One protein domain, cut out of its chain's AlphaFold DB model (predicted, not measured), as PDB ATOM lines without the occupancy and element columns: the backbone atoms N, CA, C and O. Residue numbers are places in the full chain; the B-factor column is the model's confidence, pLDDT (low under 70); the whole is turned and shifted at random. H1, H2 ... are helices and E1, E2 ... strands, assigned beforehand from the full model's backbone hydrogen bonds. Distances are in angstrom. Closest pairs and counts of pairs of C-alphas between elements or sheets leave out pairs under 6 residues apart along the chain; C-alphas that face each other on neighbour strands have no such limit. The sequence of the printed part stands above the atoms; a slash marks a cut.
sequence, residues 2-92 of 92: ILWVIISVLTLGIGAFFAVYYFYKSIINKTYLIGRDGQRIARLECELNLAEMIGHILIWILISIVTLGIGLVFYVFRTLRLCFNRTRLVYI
ATOM      1  N   ILE A   2     172.645 275.246 178.431       89.56
ATOM      2  CA  ILE A   2     172.402 276.220 179.516       89.56
ATOM      3  C   ILE A   2     171.062 276.964 179.353       89.56
ATOM      4  O   ILE A   2     170.256 276.966 180.273       89.56
ATOM      5  N   LEU A   3     170.773 277.487 178.153       92.12
ATOM      6  CA  LEU A   3     169.494 278.148 177.850       92.12
ATOM      7  C   LEU A   3     168.270 277.285 178.207       92.12
ATOM      8  O   LEU A   3     167.350 277.751 178.866       92.12
ATOM      9  N   TRP A   4     168.270 276.015 177.800       90.75
ATOM     10  CA  TRP A   4     167.145 275.109 178.033       90.75
ATOM     11  C   TRP A   4     166.979 274.746 179.507       90.75
ATOM     12  O   TRP A   4     165.852 274.586 179.963       90.75
ATOM     13  N   VAL A   5     168.074 274.673 180.267       89.62
ATOM     14  CA  VAL A   5     168.017 274.480 181.722       89.62
ATOM     15  C   VAL A   5     167.334 275.674 182.388       89.62
ATOM     16  O   VAL A   5     166.413 275.478 183.175       89.62
ATOM     17  N   ILE A   6     167.700 276.902 182.007       94.44
ATOM     18  CA  ILE A   6     167.065 278.124 182.526       94.44
ATOM     19  C   ILE A   6     165.567 278.132 182.197       94.44
ATOM     20  O   ILE A   6     164.744 278.313 183.091       94.44
ATOM     21  N   ILE A   7     165.198 277.858 180.941       92.56
ATOM     22  CA  ILE A   7     163.789 277.778 180.525       92.56
ATOM     23  C   ILE A   7     163.047 276.702 181.324       92.56
ATOM     24  O   ILE A   7     161.909 276.921 181.727       92.56
ATOM     25  N   SER A   8     163.676 275.557 181.594       93.25
ATOM     26  CA  SER A   8     163.068 274.484 182.392       93.25
ATOM     27  C   SER A   8     162.729 274.954 183.801       93.25
ATOM     28  O   SER A   8     161.628 274.688 184.268       93.25
ATOM     29  N   VAL A   9     163.630 275.692 184.456       93.81
ATOM     30  CA  VAL A   9     163.383 276.248 185.796       93.81
ATOM     31  C   VAL A   9     162.247 277.272 185.757       93.81
ATOM     32  O   VAL A   9     161.318 277.183 186.554       93.81
ATOM     33  N   LEU A  10     162.273 278.193 184.790       95.31
ATOM     34  CA  LEU A  10     161.255 279.243 184.651       95.31
ATOM     35  C   LEU A  10     159.861 278.705 184.287       95.31
ATOM     36  O   LEU A  10     158.861 279.343 184.594       95.31
ATOM     37  N   THR A  11     159.785 277.541 183.637       94.31
ATOM     38  CA  THR A  11     158.529 276.922 183.169       94.31
ATOM     39  C   THR A  11     158.102 275.711 184.000       94.31
ATOM     40  O   THR A  11     157.295 274.908 183.532       94.31
ATOM     41  N   LEU A  12     158.656 275.543 185.208       91.38
ATOM     42  CA  LEU A  12     158.355 274.422 186.113       91.38
ATOM     43  C   LEU A  12     158.491 273.041 185.439       91.38
ATOM     44  O   LEU A  12     157.666 272.150 185.616       91.38
ATOM     45  N   GLY A  13     159.545 272.860 184.644       87.50
ATOM     46  CA  GLY A  13     159.905 271.584 184.023       87.50
ATOM     47  C   GLY A  13     159.426 271.390 182.584       87.50
ATOM     48  O   GLY A  13     159.923 270.484 181.920       87.50
ATOM     49  N   ILE A  14     158.561 272.250 182.031       90.25
ATOM     50  CA  ILE A  14     158.123 272.129 180.623       90.25
ATOM     51  C   ILE A  14     159.321 272.253 179.667       90.25
ATOM     52  O   ILE A  14     159.464 271.470 178.726       90.25
ATOM     53  N   GLY A  15     160.242 273.178 179.944       92.81
ATOM     54  CA  GLY A  15     161.483 273.327 179.181       92.81
ATOM     55  C   GLY A  15     162.352 272.064 179.147       92.81
ATOM     56  O   GLY A  15     163.122 271.890 178.200       92.81
ATOM     57  N   ALA A  16     162.203 271.152 180.118       92.25
ATOM     58  CA  ALA A  16     163.008 269.936 180.187       92.25
ATOM     59  C   ALA A  16     162.650 268.970 179.051       92.25
ATOM     60  O   ALA A  16     163.532 268.302 178.510       92.25
ATOM     61  N   PHE A  17     161.387 268.964 178.610       93.88
ATOM     62  CA  PHE A  17     160.955 268.183 177.452       93.88
ATOM     63  C   PHE A  17     161.709 268.608 176.190       93.88
ATOM     64  O   PHE A  17     162.235 267.753 175.476       93.88
ATOM     65  N   PHE A  18     161.851 269.914 175.953       93.62
ATOM     66  CA  PHE A  18     162.655 270.436 174.847       93.62
ATOM     67  C   PHE A  18     164.147 270.159 175.052       93.62
ATOM     68  O   PHE A  18     164.834 269.757 174.112       93.62
ATOM     69  N   ALA A  19     164.655 270.321 176.278       93.12
ATOM     70  CA  ALA A  19     166.070 270.152 176.598       93.12
ATOM     71  C   ALA A  19     166.629 268.796 176.133       93.12
ATOM     72  O   ALA A  19     167.726 268.756 175.576       93.12
ATOM     73  N   VAL A  20     165.860 267.711 176.286       94.06
ATOM     74  CA  VAL A  20     166.256 266.355 175.864       94.06
ATOM     75  C   VAL A  20     166.551 266.283 174.357       94.06
ATOM     76  O   VAL A  20     167.591 265.760 173.956       94.06
ATOM     77  N   TYR A  21     165.710 266.881 173.506       93.94
ATOM     78  CA  TYR A  21     165.952 266.914 172.056       93.94
ATOM     79  C   TYR A  21     167.227 267.659 171.697       93.94
ATOM     80  O   TYR A  21     168.041 267.176 170.910       93.94
ATOM     81  N   TYR A  22     167.411 268.845 172.276       93.19
ATOM     82  CA  TYR A  22     168.584 269.664 171.995       93.19
ATOM     83  C   TYR A  22     169.864 269.036 172.546       93.19
ATOM     84  O   TYR A  22     170.936 269.249 171.975       93.19
ATOM     85  N   PHE A  23     169.771 268.264 173.629       94.50
ATOM     86  CA  PHE A  23     170.888 267.499 174.166       94.50
ATOM     87  C   PHE A  23     171.336 266.439 173.158       94.50
ATOM     88  O   PHE A  23     172.487 266.462 172.720       94.50
ATOM     89  N   TYR A  24     170.413 265.591 172.692       94.94
ATOM     90  CA  TYR A  24     170.716 264.577 171.680       94.94
ATOM     91  C   TYR A  24     171.198 265.181 170.367       94.94
ATOM     92  O   TYR A  24     172.242 264.774 169.858       94.94
ATOM     93  N   LYS A  25     170.512 266.210 169.860       93.62
ATOM     94  CA  LYS A  25     170.931 266.939 168.658       93.62
ATOM     95  C   LYS A  25     172.347 267.496 168.807       93.62
ATOM     96  O   LYS A  25     173.130 267.403 167.872       93.62
ATOM     97  N   SER A  26     172.723 268.022 169.977       93.44
ATOM     98  CA  SER A  26     174.082 268.531 170.202       93.44
ATOM     99  C   SER A  26     175.153 267.441 170.180       93.44
ATOM    100  O   SER A  26     176.286 267.758 169.818       93.44
ATOM    101  N   ILE A  27     174.847 266.223 170.628       94.38
ATOM    102  CA  ILE A  27     175.786 265.092 170.612       94.38
ATOM    103  C   ILE A  27     175.923 264.555 169.188       94.38
ATOM    104  O   ILE A  27     177.036 264.446 168.672       94.38
ATOM    105  N   ILE A  28     174.793 264.289 168.528       95.69
ATOM    106  CA  ILE A  28     174.753 263.784 167.151       95.69
ATOM    107  C   ILE A  28     175.483 264.759 166.230       95.69
ATOM    108  O   ILE A  28     176.426 264.369 165.551       95.69
ATOM    109  N   ASN A  29     175.168 266.052 166.328       95.06
ATOM    110  CA  ASN A  29     175.820 267.083 165.532       95.06
ATOM    111  C   ASN A  29     177.315 267.244 165.848       95.06
ATOM    112  O   ASN A  29     177.983 267.994 165.155       95.06
ATOM    113  N   LYS A  30     177.892 266.629 166.879       94.62
ATOM    114  CA  LYS A  30     179.349 266.655 167.128       94.62
ATOM    115  C   LYS A  30     180.028 265.334 166.770       94.62
ATOM    116  O   LYS A  30     181.212 265.172 167.041       94.62
ATOM    117  N   THR A  31     179.289 264.411 166.165       95.69
ATOM    118  CA  THR A  31     179.770 263.090 165.776       95.69
ATOM    119  C   THR A  31     180.201 263.108 164.310       95.69
ATOM    120  O   THR A  31     179.484 263.622 163.449       95.69
ATOM    121  N   TYR A  32     181.376 262.542 164.030       95.31
ATOM    122  CA  TYR A  32     181.991 262.510 162.702       95.31
ATOM    123  C   TYR A  32     182.260 261.072 162.270       95.31
ATOM    124  O   TYR A  32     182.650 260.235 163.084       95.31
ATOM    125  N   LEU A  33     182.089 260.809 160.979       94.44
ATOM    126  CA  LEU A  33     182.548 259.598 160.323       94.44
ATOM    127  C   LEU A  33     184.035 259.756 160.001       94.44
ATOM    128  O   LEU A  33     184.425 260.665 159.263       94.44
ATOM    129  N   ILE A  34     184.851 258.871 160.563       95.00
ATOM    130  CA  ILE A  34     186.293 258.838 160.332       95.00
ATOM    131  C   ILE A  34     186.597 257.756 159.299       95.00
ATOM    132  O   ILE A  34     186.158 256.614 159.435       95.00
ATOM    133  N   GLY A  35     187.321 258.142 158.254       91.38
ATOM    134  CA  GLY A  35     187.816 257.246 157.223       91.38
ATOM    135  C   GLY A  35     188.941 256.349 157.708       91.38
ATOM    136  O   GLY A  35     189.529 256.570 158.766       91.38
ATOM    137  N   ARG A  36     189.296 255.362 156.883       92.25
ATOM    138  CA  ARG A  36     190.423 254.457 157.154       92.25
ATOM    139  C   ARG A  36     191.742 255.208 157.372       92.25
ATOM    140  O   ARG A  36     192.571 254.769 158.160       92.25
ATOM    141  N   ASP A  37     191.873 256.364 156.735       92.50
ATOM    142  CA  ASP A  37     193.083 257.186 156.725       92.50
ATOM    143  C   ASP A  37     193.103 258.207 157.882       92.50
ATOM    144  O   ASP A  37     193.938 259.107 157.918       92.50
ATOM    145  N   GLY A  38     192.142 258.118 158.814       90.94
ATOM    146  CA  GLY A  38     191.995 259.040 159.947       90.94
ATOM    147  C   GLY A  38     191.338 260.383 159.604       90.94
ATOM    148  O   GLY A  38     191.083 261.188 160.499       90.94
ATOM    149  N   GLN A  39     191.025 260.627 158.329       92.81
ATOM    150  CA  GLN A  39     190.366 261.852 157.873       92.81
ATOM    151  C   GLN A  39     188.870 261.858 158.211       92.81
ATOM    152  O   GLN A  39     188.211 260.816 158.213       92.81
ATOM    153  N   ARG A  40     188.310 263.041 158.482       93.06
ATOM    154  CA  ARG A  40     186.863 263.222 158.684       93.06
ATOM    155  C   ARG A  40     186.179 263.248 157.317       93.06
ATOM    156  O   ARG A  40     186.428 264.163 156.550       93.06
ATOM    157  N   ILE A  41     185.336 262.256 157.035       94.25
ATOM    158  CA  ILE A  41     184.649 262.102 155.737       94.25
ATOM    159  C   ILE A  41     183.277 262.782 155.748       94.25
ATOM    160  O   ILE A  41     182.838 263.367 154.762       94.25
ATOM    161  N   ALA A  42     182.556 262.644 156.857       94.12
ATOM    162  CA  ALA A  42     181.198 263.147 156.987       94.12
ATOM    163  C   ALA A  42     180.888 263.487 158.443       94.12
ATOM    164  O   ALA A  42     181.530 262.996 159.374       94.12
ATOM    165  N   ARG A  43     179.874 264.315 158.651       95.38
ATOM    166  CA  ARG A  43     179.310 264.659 159.954       95.38
ATOM    167  C   ARG A  43     177.890 264.122 160.034       95.38
ATOM    168  O   ARG A  43     177.164 264.148 159.043       95.38
ATOM    169  N   LEU A  44     177.485 263.662 161.213       96.25
ATOM    170  CA  LEU A  44     176.073 263.410 161.475       96.25
ATOM    171  C   LEU A  44     175.364 264.738 161.742       96.25
ATOM    172  O   LEU A  44     175.795 265.516 162.590       96.25
ATOM    173  N   GLU A  45     174.264 264.983 161.044       95.50
ATOM    174  CA  GLU A  45     173.412 266.148 161.246       95.50
ATOM    175  C   GLU A  45     171.977 265.708 161.528       95.50
ATOM    176  O   GLU A  45     171.358 264.988 160.749       95.50
ATOM    177  N   CYS A  46     171.444 266.125 162.674       95.25
ATOM    178  CA  CYS A  46     170.069 265.851 163.069       95.25
ATOM    179  C   CYS A  46     169.140 266.991 162.625       95.25
ATOM    180  O   CYS A  46     169.070 268.056 163.258       95.25
ATOM    181  N   GLU A  47     168.357 266.730 161.581       92.56
ATOM    182  CA  GLU A  47     167.356 267.640 161.022       92.56
ATOM    183  C   GLU A  47     166.023 267.501 161.763       92.56
ATOM    184  O   GLU A  47     165.063 266.903 161.286       92.56
ATOM    185  N   LEU A  48     165.965 268.040 162.978       89.25
ATOM    186  CA  LEU A  48     164.702 268.184 163.702       89.25
ATOM    187  C   LEU A  48     164.177 269.614 163.627       89.25
ATOM    188  O   LEU A  48     164.897 270.556 163.983       89.25
ATOM    189  N   ASN A  49     162.910 269.734 163.230       88.00
ATOM    190  CA  ASN A  49     162.158 270.983 163.215       88.00
ATOM    191  C   ASN A  49     161.363 271.167 164.523       88.00
ATOM    192  O   ASN A  49     160.890 270.198 165.120       88.00
ATOM    193  N   LEU A  50     161.181 272.417 164.955       85.00
ATOM    194  CA  LEU A  50     160.450 272.767 166.178       85.00
ATOM    195  C   LEU A  50     158.995 272.286 166.150       85.00
ATOM    196  O   LEU A  50     158.503 271.784 167.157       85.00
ATOM    197  N   ALA A  51     158.326 272.383 164.999       86.88
ATOM    198  CA  ALA A  51     156.942 271.933 164.850       86.88
ATOM    199  C   ALA A  51     156.782 270.425 165.130       86.88
ATOM    200  O   ALA A  51     155.852 270.018 165.824       86.88
ATOM    201  N   GLU A  52     157.727 269.602 164.657       86.50
ATOM    202  CA  GLU A  52     157.724 268.154 164.910       86.50
ATOM    203  C   GLU A  52     157.954 267.840 166.393       86.50
ATOM    204  O   GLU A  52     157.296 266.961 166.955       86.50
ATOM    205  N   MET A  53     158.859 268.580 167.046       92.06
ATOM    206  CA  MET A  53     159.111 268.427 168.482       92.06
ATOM    207  C   MET A  53     157.856 268.746 169.295       92.06
ATOM    208  O   MET A  53     157.487 267.958 170.158       92.06
ATOM    209  N   ILE A  54     157.178 269.862 169.006       92.81
ATOM    210  CA  ILE A  54     155.997 270.314 169.760       92.81
ATOM    211  C   ILE A  54     154.885 269.262 169.730       92.81
ATOM    212  O   ILE A  54     154.361 268.909 170.787       92.81
ATOM    213  N   GLY A  55     154.563 268.718 168.551       91.56
ATOM    214  CA  GLY A  55     153.518 267.696 168.424       91.56
ATOM    215  C   GLY A  55     153.811 266.451 169.267       91.56
ATOM    216  O   GLY A  55     152.935 265.943 169.963       91.56
ATOM    217  N   HIS A  56     155.065 265.995 169.271       93.12
ATOM    218  CA  HIS A  56     155.475 264.865 170.100       93.12
ATOM    219  C   HIS A  56     155.482 265.217 171.598       93.12
ATOM    220  O   HIS A  56     154.983 264.441 172.408       93.12
ATOM    221  N   ILE A  57     156.000 266.388 171.981       94.50
ATOM    222  CA  ILE A  57     156.067 266.843 173.379       94.50
ATOM    223  C   ILE A  57     154.675 266.901 174.006       94.50
ATOM    224  O   ILE A  57     154.497 266.390 175.108       94.50
ATOM    225  N   LEU A  58     153.683 267.460 173.306       94.56
ATOM    226  CA  LEU A  58     152.314 267.572 173.821       94.56
ATOM    227  C   LEU A  58     151.718 266.206 174.189       94.56
ATOM    228  O   LEU A  58     151.153 266.049 175.271       94.56
ATOM    229  N   ILE A  59     151.905 265.201 173.330       94.88
ATOM    230  CA  ILE A  59     151.437 263.830 173.580       94.88
ATOM    231  C   ILE A  59     152.124 263.245 174.821       94.88
ATOM    232  O   ILE A  59     151.479 262.632 175.670       94.88
ATOM    233  N   TRP A  60     153.434 263.446 174.954       95.06
ATOM    234  CA  TRP A  60     154.193 262.872 176.063       95.06
ATOM    235  C   TRP A  60     154.004 263.594 177.391       95.06
ATOM    236  O   TRP A  60     154.083 262.942 178.429       95.06
ATOM    237  N   ILE A  61     153.686 264.890 177.381       93.75
ATOM    238  CA  ILE A  61     153.232 265.601 178.579       93.75
ATOM    239  C   ILE A  61     151.956 264.938 179.101       93.75
ATOM    240  O   ILE A  61     151.912 264.554 180.269       93.75
ATOM    241  N   LEU A  62     150.964 264.703 178.236       95.38
ATOM    242  CA  LEU A  62     149.722 264.036 178.632       95.38
ATOM    243  C   LEU A  62     149.984 262.633 179.201       95.38
ATOM    244  O   LEU A  62     149.498 262.310 180.284       95.38
ATOM    245  N   ILE A  63     150.805 261.823 178.522       95.62
ATOM    246  CA  ILE A  63     151.191 260.489 179.009       95.62
ATOM    247  C   ILE A  63     151.888 260.594 180.369       95.62
ATOM    248  O   ILE A  63     151.588 259.813 181.270       95.62
ATOM    249  N   SER A  64     152.801 261.550 180.546       93.88
ATOM    250  CA  SER A  64     153.520 261.724 181.810       93.88
ATOM    251  C   SER A  64     152.582 262.079 182.963       93.88
ATOM    252  O   SER A  64     152.757 261.544 184.051       93.88
ATOM    253  N   ILE A  65     151.546 262.888 182.723       93.69
ATOM    254  CA  ILE A  65     150.544 263.234 183.739       93.69
ATOM    255  C   ILE A  65     149.719 261.997 184.109       93.69
ATOM    256  O   ILE A  65     149.622 261.654 185.284       93.69
ATOM    257  N   VAL A  66     149.182 261.284 183.113       96.81
ATOM    258  CA  VAL A  66     148.341 260.089 183.328       96.81
ATOM    259  C   VAL A  66     149.111 258.963 184.024       96.81
ATOM    260  O   VAL A  66     148.545 258.213 184.812       96.81
ATOM    261  N   THR A  67     150.411 258.849 183.753       96.69
ATOM    262  CA  THR A  67     151.284 257.806 184.320       96.69
ATOM    263  C   THR A  67     152.072 258.259 185.551       96.69
ATOM    264  O   THR A  67     152.965 257.533 185.987       96.69
ATOM    265  N   LEU A  68     151.792 259.452 186.093       93.94
ATOM    266  CA  LEU A  68     152.514 260.050 187.228       93.94
ATOM    267  C   LEU A  68     154.047 260.035 187.052       93.94
ATOM    268  O   LEU A  68     154.806 259.730 187.967       93.94
ATOM    269  N   GLY A  69     154.512 260.349 185.843       89.06
ATOM    270  CA  GLY A  69     155.926 260.496 185.504       89.06
ATOM    271  C   GLY A  69     156.606 259.237 184.964       89.06
ATOM    272  O   GLY A  69     157.680 259.356 184.380       89.06
ATOM    273  N   ILE A  70     155.991 258.051 185.043       93.12
ATOM    274  CA  ILE A  70     156.589 256.809 184.503       93.12
ATOM    275  C   ILE A  70     156.813 256.919 182.986       93.12
ATOM    276  O   ILE A  70     157.835 256.472 182.459       93.12
ATOM    277  N   GLY A  71     155.906 257.595 182.276       94.50
ATOM    278  CA  GLY A  71     156.042 257.893 180.852       94.50
ATOM    279  C   GLY A  71     157.336 258.628 180.485       94.50
ATOM    280  O   GLY A  71     157.810 258.480 179.361       94.50
ATOM    281  N   LEU A  72     157.963 259.360 181.416       93.88
ATOM    282  CA  LEU A  72     159.215 260.077 181.158       93.88
ATOM    283  C   LEU A  72     160.383 259.131 180.850       93.88
ATOM    284  O   LEU A  72     161.239 259.470 180.036       93.88
ATOM    285  N   VAL A  73     160.404 257.924 181.423       94.19
ATOM    286  CA  VAL A  73     161.447 256.929 181.116       94.19
ATOM    287  C   VAL A  73     161.365 256.523 179.645       94.19
ATOM    288  O   VAL A  73     162.362 256.536 178.924       94.19
ATOM    289  N   PHE A  74     160.156 256.237 179.160       95.12
ATOM    290  CA  PHE A  74     159.923 255.881 177.761       95.12
ATOM    291  C   PHE A  74     160.125 257.065 176.815       95.12
ATOM    292  O   PHE A  74     160.626 256.886 175.703       95.12
ATOM    293  N   TYR A  75     159.783 258.274 177.260       95.00
ATOM    294  CA  TYR A  75     159.984 259.506 176.509       95.00
ATOM    295  C   TYR A  75     161.448 259.691 176.094       95.00
ATOM    296  O   TYR A  75     161.727 259.967 174.926       95.00
ATOM    297  N   VAL A  76     162.396 259.470 177.007       94.50
ATOM    298  CA  VAL A  76     163.839 259.606 176.742       94.50
ATOM    299  C   VAL A  76     164.293 258.660 175.616       94.50
ATOM    300  O   VAL A  76     164.923 259.091 174.650       94.50
ATOM    301  N   PHE A  77     163.890 257.388 175.649       94.75
ATOM    302  CA  PHE A  77     164.221 256.443 174.573       94.75
ATOM    303  C   PHE A  77     163.497 256.755 173.258       94.75
ATOM    304  O   PHE A  77     164.059 256.597 172.169       94.75
ATOM    305  N   ARG A  78     162.240 257.207 173.335       94.62
ATOM    306  CA  ARG A  78     161.450 257.534 172.145       94.62
ATOM    307  C   ARG A  78     161.998 258.761 171.423       94.62
ATOM    308  O   ARG A  78     162.100 258.741 170.197       94.62
ATOM    309  N   THR A  79     162.376 259.795 172.168       94.88
ATOM    310  CA  THR A  79     162.994 261.009 171.618       94.88
ATOM    311  C   THR A  79     164.348 260.714 170.993       94.88
ATOM    312  O   THR A  79     164.594 261.165 169.877       94.88
ATOM    313  N   LEU A  80     165.173 259.872 171.621       94.88
ATOM    314  CA  LEU A  80     166.430 259.407 171.030       94.88
ATOM    315  C   LEU A  80     166.207 258.709 169.677       94.88
ATOM    316  O   LEU A  80     166.870 259.039 168.694       94.88
ATOM    317  N   ARG A  81     165.231 257.792 169.598       94.69
ATOM    318  CA  ARG A  81     164.861 257.137 168.332       94.69
ATOM    319  C   ARG A  81     164.422 258.157 167.277       94.69
ATOM    320  O   ARG A  81     164.808 258.028 166.120       94.69
ATOM    321  N   LEU A  82     163.635 259.166 167.659       94.06
ATOM    322  CA  LEU A  82     163.197 260.209 166.728       94.06
ATOM    323  C   LEU A  82     164.384 261.020 166.186       94.06
ATOM    324  O   LEU A  82     164.450 261.254 164.981       94.06
ATOM    325  N   CYS A  83     165.338 261.390 167.046       94.56
ATOM    326  CA  CYS A  83     166.566 262.070 166.635       94.56
ATOM    327  C   CYS A  83     167.362 261.234 165.624       94.56
ATOM    328  O   CYS A  83     167.751 261.747 164.577       94.56
ATOM    329  N   PHE A  84     167.555 259.937 165.887       94.50
ATOM    330  CA  PHE A  84     168.265 259.055 164.956       94.50
ATOM    331  C   PHE A  84     167.550 258.911 163.612       94.50
ATOM    332  O   PHE A  84     168.196 259.005 162.573       94.50
ATOM    333  N   ASN A  85     166.222 258.783 163.607       94.38
ATOM    334  CA  ASN A  85     165.436 258.706 162.370       94.38
ATOM    335  C   ASN A  85     165.519 259.982 161.511       94.38
ATOM    336  O   ASN A  85     165.232 259.943 160.316       94.38
ATOM    337  N   ARG A  86     165.877 261.117 162.121       93.31
ATOM    338  CA  ARG A  86     166.083 262.411 161.455       93.31
ATOM    339  C   ARG A  86     167.560 262.772 161.288       93.31
ATOM    340  O   ARG A  86     167.880 263.904 160.939       93.31
ATOM    341  N   THR A  87     168.464 261.833 161.547       95.56
ATOM    342  CA  THR A  87     169.896 262.047 161.357       95.56
ATOM    343  C   THR A  87     170.293 261.706 159.927       95.56
ATOM    344  O   THR A  87     169.941 260.647 159.408       95.56
ATOM    345  N   ARG A  88     171.045 262.603 159.294       94.88
ATOM    346  CA  ARG A  88     171.609 262.447 157.953       94.88
ATOM    347  C   ARG A  88     173.124 262.595 158.002       94.88
ATOM    348  O   ARG A  88     173.669 263.218 158.911       94.88
ATOM    349  N   LEU A  89     173.803 261.989 157.033       94.88
ATOM    350  CA  LEU A  89     175.230 262.195 156.819       94.88
ATOM    351  C   LEU A  89     175.425 263.384 155.885       94.88
ATOM    352  O   LEU A  89     174.859 263.411 154.792       94.88
ATOM    353  N   VAL A  90     176.244 264.333 156.317       95.50
ATOM    354  CA  VAL A  90     176.663 265.487 155.523       95.50
ATOM    355  C   VAL A  90     178.160 265.363 155.290       95.50
ATOM    356  O   VAL A  90     178.939 265.378 156.243       95.50
ATOM    357  N   TYR A  91     178.551 265.167 154.033       91.25
ATOM    358  CA  TYR A  91     179.954 265.069 153.632       91.25
ATOM    359  C   TYR A  91     180.648 266.427 153.797       91.25
ATOM    360  O   TYR A  91     180.017 267.464 153.585       91.25
ATOM    361  N   ILE A  92     181.911 266.405 154.229       85.69
ATOM    362  CA  ILE A  92     182.714 267.592 154.574       85.69
ATOM    363  C   ILE A  92     183.957 267.627 153.693       85.69
ATOM    364  O   ILE A  92     184.512 266.532 153.455       85.69
TER     365      ILE A  92
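What this domain is: This is residues 2 to 92 of the 92 residues of an uncharacterized protein of Oxalobacteraceae bacterium (UniProt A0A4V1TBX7). A narrow sheet of three strands makes one end of a rod, and four helices make the rest. H2 runs through the middle of the helical part, with H1 folded back along it on one side and the hairpin of H3 and H4 on the other. The printed part has 91 residues, with four named helices and three named strands in the order H1 H2 E1 E2 H3 H4 E3; the class is mixed, helices and strands. The sheet, E1 E2 E3, is antiparallel. The whole is loose, with a radius of gyration of the C-alphas of 15.5 A and spans of 51 by 24 by 21 A.

How they stand to each other: Inner strand E2, residues 40 to 46, forms a hairpin with E1, residues 32 to 34; N 33 and O 42 are 2.8 A apart, within hydrogen-bond range. On its other side is E3, residues 87 to 91, antiparallel, with N 45 and O 88 at 2.8 A. H2, residues 14 to 28, is on the sheet; its closest C-alphas to E2 are Lys 25 and Cys 46, 5.8 A. H4, residues 71 to 85, touches H2 at Tyr 21 and Thr 79, closest C-alphas 6.6 A, and only grazes the sheet. H3, residues 50 to 66, touches H4 at a shallow tilt of 21 degrees, opposite ways, the closest C-alphas being Ser 64 and Gly 71, 4.7 A. H1, residues 2 to 10, forms a helical hairpin with H2; the C-alphas of Ser 8 and Gly 15 come closest, 3.8 A. Every O i to N i+4 pair is within range in H1, against 9 of 11 in H2, 12 of 13 in H3 and 10 of 11 in H4.

Where its parts are: H3 measures 24.5 A, H2 23.0 A, H4 20.7 A, E2 17.6 A, E3 13.0 A, H1 12.6 A and E1 6.1 A. C-alpha 2 opens H1 at (172.402, 276.220, 179.516); C-alpha 91 ends E3 at (179.954, 265.069, 153.632).

The domain as a whole: The C-alphas of Asp 37 and Val 66 are farthest apart, 52.1 A. The printed part has no cut, the links are tight, and no printed residue is under 70 in pLDDT.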